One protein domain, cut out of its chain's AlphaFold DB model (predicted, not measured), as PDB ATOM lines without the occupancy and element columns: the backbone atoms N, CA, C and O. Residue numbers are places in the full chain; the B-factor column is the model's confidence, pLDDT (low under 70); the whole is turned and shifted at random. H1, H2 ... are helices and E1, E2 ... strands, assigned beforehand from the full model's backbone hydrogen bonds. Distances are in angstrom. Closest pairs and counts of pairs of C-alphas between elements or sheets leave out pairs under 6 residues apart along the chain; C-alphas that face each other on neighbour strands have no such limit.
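Overview. This is residues 45 to 94 of the 621 residues of the protein "Ribonuclease H-like protein" of Metarhizium robertsii (strain ARSEF 23 / ATCC MYA-3075) (UniProt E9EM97). Little regular structure: long loops are tied by short pairings to the strand E1, with the helix H1 at one end and the loop tip at Arg 63 at the other. Of 50 printed residues, 14 are in the named strand and the named helix after it, a mixed class. The whole is compact, with a radius of gyration of the C-alphas of 10.5 A and spans of 27 by 22 by 16 A.

Arrangement. From Asn 45, go to residues 50 to 51, paired antiparallel with residues 70 to 71 of E1, residues 69 to 71. E1 pairs with no named strand; look next at residues 80 to 81, paired antiparallel with its residues 69 to 70. In H1, residues 84 to 94, every O i to N i+4 pair is within hydrogen-bond range. Its closest C-alpha to E1 is that of Phe 87, 8.0 A from that of Cys 71.

Along the chain. Find C-alpha 69 at (19.965, -4.821, 51.425), where E1 begins. From C-alpha 84, H1 runs 15.1 A to C-alpha 94 at (34.545, -5.562, 45.779).

Size, cuts and confidence. The C-alphas farthest apart, of Arg 63 and Leu 92, are 27.7 A apart. The printed part has no cut; the E1 to H1 link is long, and pLDDT is under 70 at residues 45 and 62 to 63.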
ATOM      1  N   ASN A  45      27.475  -5.624  62.574       68.81
ATOM      2  CA  ASN A  45      28.557  -4.897  61.891       68.81
ATOM      3  C   ASN A  45      28.493  -5.016  60.354       68.81
ATOM      4  O   ASN A  45      29.235  -4.361  59.640       68.81
ATOM      5  N   THR A  46      27.646  -5.905  59.827       70.50
ATOM      6  CA  THR A  46      27.521  -6.157  58.379       70.50
ATOM      7  C   THR A  46      26.535  -5.216  57.717       70.50
ATOM      8  O   THR A  46      26.763  -4.800  56.587       70.50
ATOM      9  N   TRP A  47      25.463  -4.863  58.422       76.00
ATOM     10  CA  TRP A  47      24.426  -3.986  57.887       76.00
ATOM     11  C   TRP A  47      24.764  -2.497  58.011       76.00
ATOM     12  O   TRP A  47      24.115  -1.690  57.363       76.00
ATOM     13  N   ALA A  48      25.828  -2.136  58.739       77.12
ATOM     14  CA  ALA A  48      26.377  -0.776  58.753       77.12
ATOM     15  C   ALA A  48      26.849  -0.290  57.365       77.12
ATOM     16  O   ALA A  48      26.951   0.907  57.136       77.12
ATOM     17  N   HIS A  49      27.110  -1.214  56.433       79.88
ATOM     18  CA  HIS A  49      27.509  -0.914  55.052       79.88
ATOM     19  C   HIS A  49      26.353  -1.067  54.044       79.88
ATOM     20  O   HIS A  49      26.585  -1.162  52.834       79.88
ATOM     21  N   ALA A  50      25.109  -1.139  54.531       83.31
ATOM     22  CA  ALA A  50      23.914  -1.228  53.701       83.31
ATOM     23  C   ALA A  50      23.151   0.107  53.670       83.31
ATOM     24  O   ALA A  50      23.058   0.790  54.687       83.31
ATOM     25  N   ARG A  51      22.580   0.455  52.513       84.50
ATOM     26  CA  ARG A  51      21.688   1.609  52.312       84.50
ATOM     27  C   ARG A  51      20.255   1.165  52.010       84.50
ATOM     28  O   ARG A  51      20.027   0.025  51.595       84.50
ATOM     29  N   GLU A  52      19.308   2.082  52.185       81.50
ATOM     30  CA  GLU A  52      17.928   1.903  51.721       81.50
ATOM     31  C   GLU A  52      17.847   2.006  50.176       81.50
ATOM     32  O   GLU A  52      18.702   2.654  49.552       81.50
ATOM     33  N   PRO A  53      16.874   1.324  49.544       80.00
ATOM     34  CA  PRO A  53      16.655   1.358  48.095       80.00
ATOM     35  C   PRO A  53      16.204   2.744  47.614       80.00
ATOM     36  O   PRO A  53      15.470   3.436  48.318       80.00
ATOM     37  N   TYR A  54      16.617   3.127  46.405       79.31
ATOM     38  CA  TYR A  54      16.087   4.311  45.715       79.31
ATOM     39  C   TYR A  54      14.720   4.019  45.071       79.31
ATOM     40  O   TYR A  54      14.377   2.856  44.882       79.31
ATOM     41  N   ASP A  55      13.953   5.049  44.690       73.12
ATOM     42  CA  ASP A  55      12.559   4.915  44.205       73.12
ATOM     43  C   ASP A  55      12.389   3.966  42.998       73.12
ATOM     44  O   ASP A  55      11.316   3.403  42.782       73.12
ATOM     45  N   THR A  56      13.452   3.750  42.218       74.25
ATOM     46  CA  THR A  56      13.486   2.827  41.071       74.25
ATOM     47  C   THR A  56      13.925   1.397  41.430       74.25
ATOM     48  O   THR A  56      13.969   0.532  40.557       74.25
ATOM     49  N   GLU A  57      14.293   1.130  42.686       81.75
ATOM     50  CA  GLU A  57      14.826  -0.147  43.172       81.75
ATOM     51  C   GLU A  57      13.800  -0.901  44.051       81.75
ATOM     52  O   GLU A  57      13.164  -0.316  44.930       81.75
ATOM     53  N   PRO A  58      13.627  -2.226  43.877       78.12
ATOM     54  CA  PRO A  58      12.646  -2.989  44.642       78.12
ATOM     55  C   PRO A  58      13.034  -3.131  46.122       78.12
ATOM     56  O   PRO A  58      14.064  -3.704  46.470       78.12
ATOM     57  N   VAL A  59      12.137  -2.716  47.019       75.62
ATOM     58  CA  VAL A  59      12.353  -2.787  48.478       75.62
ATOM     59  C   VAL A  59      12.388  -4.227  49.005       75.62
ATOM     60  O   VAL A  59      13.098  -4.550  49.965       75.62
ATOM     61  N   ARG A  60      11.614  -5.123  48.387       80.06
ATOM     62  CA  ARG A  60      11.503  -6.528  48.791       80.06
ATOM     63  C   ARG A  60      11.507  -7.465  47.597       80.06
ATOM     64  O   ARG A  60      11.020  -7.141  46.518       80.06
ATOM     65  N   CYS A  61      12.015  -8.670  47.821       74.31
ATOM     66  CA  CYS A  61      11.995  -9.730  46.825       74.31
ATOM     67  C   CYS A  61      10.571 -10.279  46.642       74.31
ATOM     68  O   CYS A  61      10.035 -10.920  47.550       74.31
ATOM     69  N   ALA A  62       9.998 -10.098  45.445       64.62
ATOM     70  CA  ALA A  62       8.625 -10.488  45.100       64.62
ATOM     71  C   ALA A  62       8.293 -11.976  45.350       64.62
ATOM     72  O   ALA A  62       7.134 -12.322  45.538       64.62
ATOM     73  N   ARG A  63       9.298 -12.867  45.392       67.62
ATOM     74  CA  ARG A  63       9.097 -14.316  45.604       67.62
ATOM     75  C   ARG A  63       9.097 -14.769  47.069       67.62
ATOM     76  O   ARG A  63       8.547 -15.824  47.356       67.62
ATOM     77  N   ARG A  64       9.769 -14.053  47.979       70.75
ATOM     78  CA  ARG A  64       9.977 -14.496  49.383       70.75
ATOM     79  C   ARG A  64       9.628 -13.445  50.438       70.75
ATOM     80  O   ARG A  64       9.737 -13.722  51.625       70.75
ATOM     81  N   ASN A  65       9.217 -12.248  50.014       72.19
ATOM     82  CA  ASN A  65       8.911 -11.101  50.873       72.19
ATOM     83  C   ASN A  65      10.061 -10.699  51.831       72.19
ATOM     84  O   ASN A  65       9.830 -10.086  52.872       72.19
ATOM     85  N   GLU A  66      11.311 -11.030  51.483       76.81
ATOM     86  CA  GLU A  66      12.524 -10.648  52.221       76.81
ATOM     87  C   GLU A  66      13.015  -9.260  51.776       76.81
ATOM     88  O   GLU A  66      12.973  -8.942  50.583       76.81
ATOM     89  N   LYS A  67      13.489  -8.438  52.727       79.81
ATOM     90  CA  LYS A  67      14.044  -7.100  52.455       79.81
ATOM     91  C   LYS A  67      15.371  -7.217  51.704       79.81
ATOM     92  O   LYS A  67      16.255  -7.958  52.139       79.81
ATOM     93  N   PHE A  68      15.511  -6.483  50.601       81.94
ATOM     94  CA  PHE A  68      16.803  -6.330  49.936       81.94
ATOM     95  C   PHE A  68      17.680  -5.352  50.715       81.94
ATOM     96  O   PHE A  68      17.225  -4.288  51.128       81.94
ATOM     97  N   TYR A  69      18.948  -5.717  50.891       82.38
ATOM     98  CA  TYR A  69      19.965  -4.821  51.425       82.38
ATOM     99  C   TYR A  69      20.889  -4.406  50.289       82.38
ATOM    100  O   TYR A  69      21.543  -5.257  49.676       82.38
ATOM    101  N   TYR A  70      20.913  -3.106  50.007       85.56
ATOM    102  CA  TYR A  70      21.739  -2.515  48.961       85.56
ATOM    103  C   TYR A  70      23.082  -2.097  49.541       85.56
ATOM    104  O   TYR A  70      23.135  -1.554  50.642       85.56
ATOM    105  N   CYS A  71      24.179  -2.355  48.832       85.81
ATOM    106  CA  CYS A  71      25.486  -1.882  49.272       85.81
ATOM    107  C   CYS A  71      25.566  -0.359  49.129       85.81
ATOM    108  O   CYS A  71      25.285   0.181  48.060       85.81
ATOM    109  N   MET A  72      25.975   0.335  50.195       85.75
ATOM    110  CA  MET A  72      26.128   1.794  50.161       85.75
ATOM    111  C   MET A  72      27.245   2.241  49.203       85.75
ATOM    112  O   MET A  72      27.202   3.346  48.674       85.75
ATOM    113  N   ASN A  73      28.222   1.371  48.943       82.75
ATOM    114  CA  ASN A  73      29.399   1.661  48.126       82.75
ATOM    115  C   ASN A  73      29.215   1.325  46.631       82.75
ATOM    116  O   ASN A  73      30.111   1.609  45.837       82.75
ATOM    117  N   CYS A  74      28.073   0.752  46.225       84.06
ATOM    118  CA  CYS A  74      27.753   0.442  44.825       84.06
ATOM    119  C   CYS A  74      26.539   1.250  44.356       84.06
ATOM    120  O   CYS A  74      25.396   0.878  44.627       84.06
ATOM    121  N   ILE A  75      26.795   2.352  43.646       74.38
ATOM    122  CA  ILE A  75      25.745   3.268  43.172       74.38
ATOM    123  C   ILE A  75      25.291   2.909  41.749       74.38
ATOM    124  O   ILE A  75      24.090   2.843  41.511       74.38
ATOM    125  N   ASN A  76      26.209   2.624  40.813       74.94
ATOM    126  CA  ASN A  76      25.843   2.188  39.460       74.94
ATOM    127  C   ASN A  76      26.924   1.272  38.827       74.94
ATOM    128  O   ASN A  76      28.044   1.743  38.622       74.94
ATOM    129  N   PRO A  77      26.633  -0.011  38.518       76.62
ATOM    130  CA  PRO A  77      25.380  -0.709  38.805       76.62
ATOM    131  C   PRO A  77      25.212  -0.983  40.314       76.62
ATOM    132  O   PRO A  77      26.196  -1.267  41.007       76.62
ATOM    133  N   PRO A  78      23.982  -0.912  40.851       82.06
ATOM    134  CA  PRO A  78      23.733  -1.191  42.259       82.06
ATOM    135  C   PRO A  78      23.869  -2.687  42.577       82.06
ATOM    136  O   PRO A  78      23.435  -3.547  41.809       82.06
ATOM    137  N   TYR A  79      24.438  -3.007  43.745       85.81
ATOM    138  CA  TYR A  79      24.517  -4.380  44.260       85.81
ATOM    139  C   TYR A  79      23.549  -4.583  45.429       85.81
ATOM    140  O   TYR A  79      23.564  -3.810  46.390       85.81
ATOM    141  N   SER A  80      22.750  -5.654  45.384       84.62
ATOM    142  CA  SER A  80      21.819  -6.019  46.456       84.62
ATOM    143  C   SER A  80      21.796  -7.523  46.732       84.62
ATOM    144  O   SER A  80      22.066  -8.355  45.866       84.62
ATOM    145  N   THR A  81      21.489  -7.894  47.974       84.38
ATOM    146  CA  THR A  81      21.290  -9.295  48.381       84.38
ATOM    147  C   THR A  81      20.395  -9.368  49.617       84.38
ATOM    148  O   THR A  81      20.281  -8.399  50.368       84.38
ATOM    149  N   THR A  82      19.769 -10.520  49.858       79.94
ATOM    150  CA  THR A  82      19.013 -10.785  51.097       79.94
ATOM    151  C   THR A  82      19.833 -11.576  52.128       79.94
ATOM    152  O   THR A  82      19.406 -11.748  53.268       79.94
ATOM    153  N   VAL A  83      21.046 -12.037  51.774       81.00
ATOM    154  CA  VAL A  83      21.847 -12.963  52.595       81.00
ATOM    155  C   VAL A  83      23.125 -12.304  53.138       81.00
ATOM    156  O   VAL A  83      23.983 -11.818  52.404       81.00
ATOM    157  N   SER A  84      23.307 -12.342  54.464       78.81
ATOM    158  CA  SER A  84      24.429 -11.655  55.135       78.81
ATOM    159  C   SER A  84      25.821 -12.206  54.797       78.81
ATOM    160  O   SER A  84      26.798 -11.465  54.818       78.81
ATOM    161  N   THR A  85      25.966 -13.501  54.501       76.88
ATOM    162  CA  THR A  85      27.272 -14.099  54.162       76.88
ATOM    163  C   THR A  85      27.744 -13.704  52.768       76.88
ATOM    164  O   THR A  85      28.930 -13.440  52.587       76.88
ATOM    165  N   THR A  86      26.830 -13.621  51.800       82.25
ATOM    166  CA  THR A  86      27.121 -13.115  50.453       82.25
ATOM    167  C   THR A  86      27.404 -11.621  50.479       82.25
ATOM    168  O   THR A  86      28.362 -11.201  49.840       82.25
ATOM    169  N   PHE A  87      26.678 -10.845  51.294       82.75
ATOM    170  CA  PHE A  87      26.965  -9.418  51.477       82.75
ATOM    171  C   PHE A  87      28.375  -9.183  52.040       82.75
ATOM    172  O   PHE A  87      29.131  -8.399  51.483       82.75
ATOM    173  N   ARG A  88      28.797  -9.940  53.069       80.00
ATOM    174  CA  ARG A  88      30.181  -9.876  53.592       80.00
ATOM    175  C   ARG A  88      31.236 -10.239  52.547       80.00
ATOM    176  O   ARG A  88      32.291  -9.620  52.508       80.00
ATOM    177  N   LYS A  89      30.968 -11.252  51.717       82.94
ATOM    178  CA  LYS A  89      31.892 -11.665  50.651       82.94
ATOM    179  C   LYS A  89      32.012 -10.588  49.570       82.94
ATOM    180  O   LYS A  89      33.109 -10.356  49.080       82.94
ATOM    181  N   HIS A  90      30.910  -9.920  49.236       83.88
ATOM    182  CA  HIS A  90      30.921  -8.761  48.347       83.88
ATOM    183  C   HIS A  90      31.713  -7.590  48.951       83.88
ATOM    184  O   HIS A  90      32.605  -7.083  48.284       83.88
ATOM    185  N   LEU A  91      31.483  -7.235  50.221       84.81
ATOM    186  CA  LEU A  91      32.260  -6.192  50.909       84.81
ATOM    187  C   LEU A  91      33.771  -6.482  50.887       84.81
ATOM    188  O   LEU A  91      34.559  -5.585  50.599       84.81
ATOM    189  N   LEU A  92      34.175  -7.736  51.112       82.88
ATOM    190  CA  LEU A  92      35.584  -8.130  51.045       82.88
ATOM    191  C   LEU A  92      36.139  -8.067  49.615       82.88
ATOM    192  O   LEU A  92      37.211  -7.521  49.395       82.88
ATOM    193  N   ASN A  93      35.426  -8.622  48.638       85.25
ATOM    194  CA  ASN A  93      35.972  -8.796  47.292       85.25
ATOM    195  C   ASN A  93      35.887  -7.530  46.435       85.25
ATOM    196  O   ASN A  93      36.760  -7.293  45.609       85.25
ATOM    197  N   SER A  94      34.819  -6.749  46.593       82.56
ATOM    198  CA  SER A  94      34.545  -5.562  45.779       82.56
ATOM    199  C   SER A  94      34.998  -4.270  46.455       82.56
ATOM    200  O   SER A  94      35.245  -3.290  45.761       82.56
TER     201      SER A  94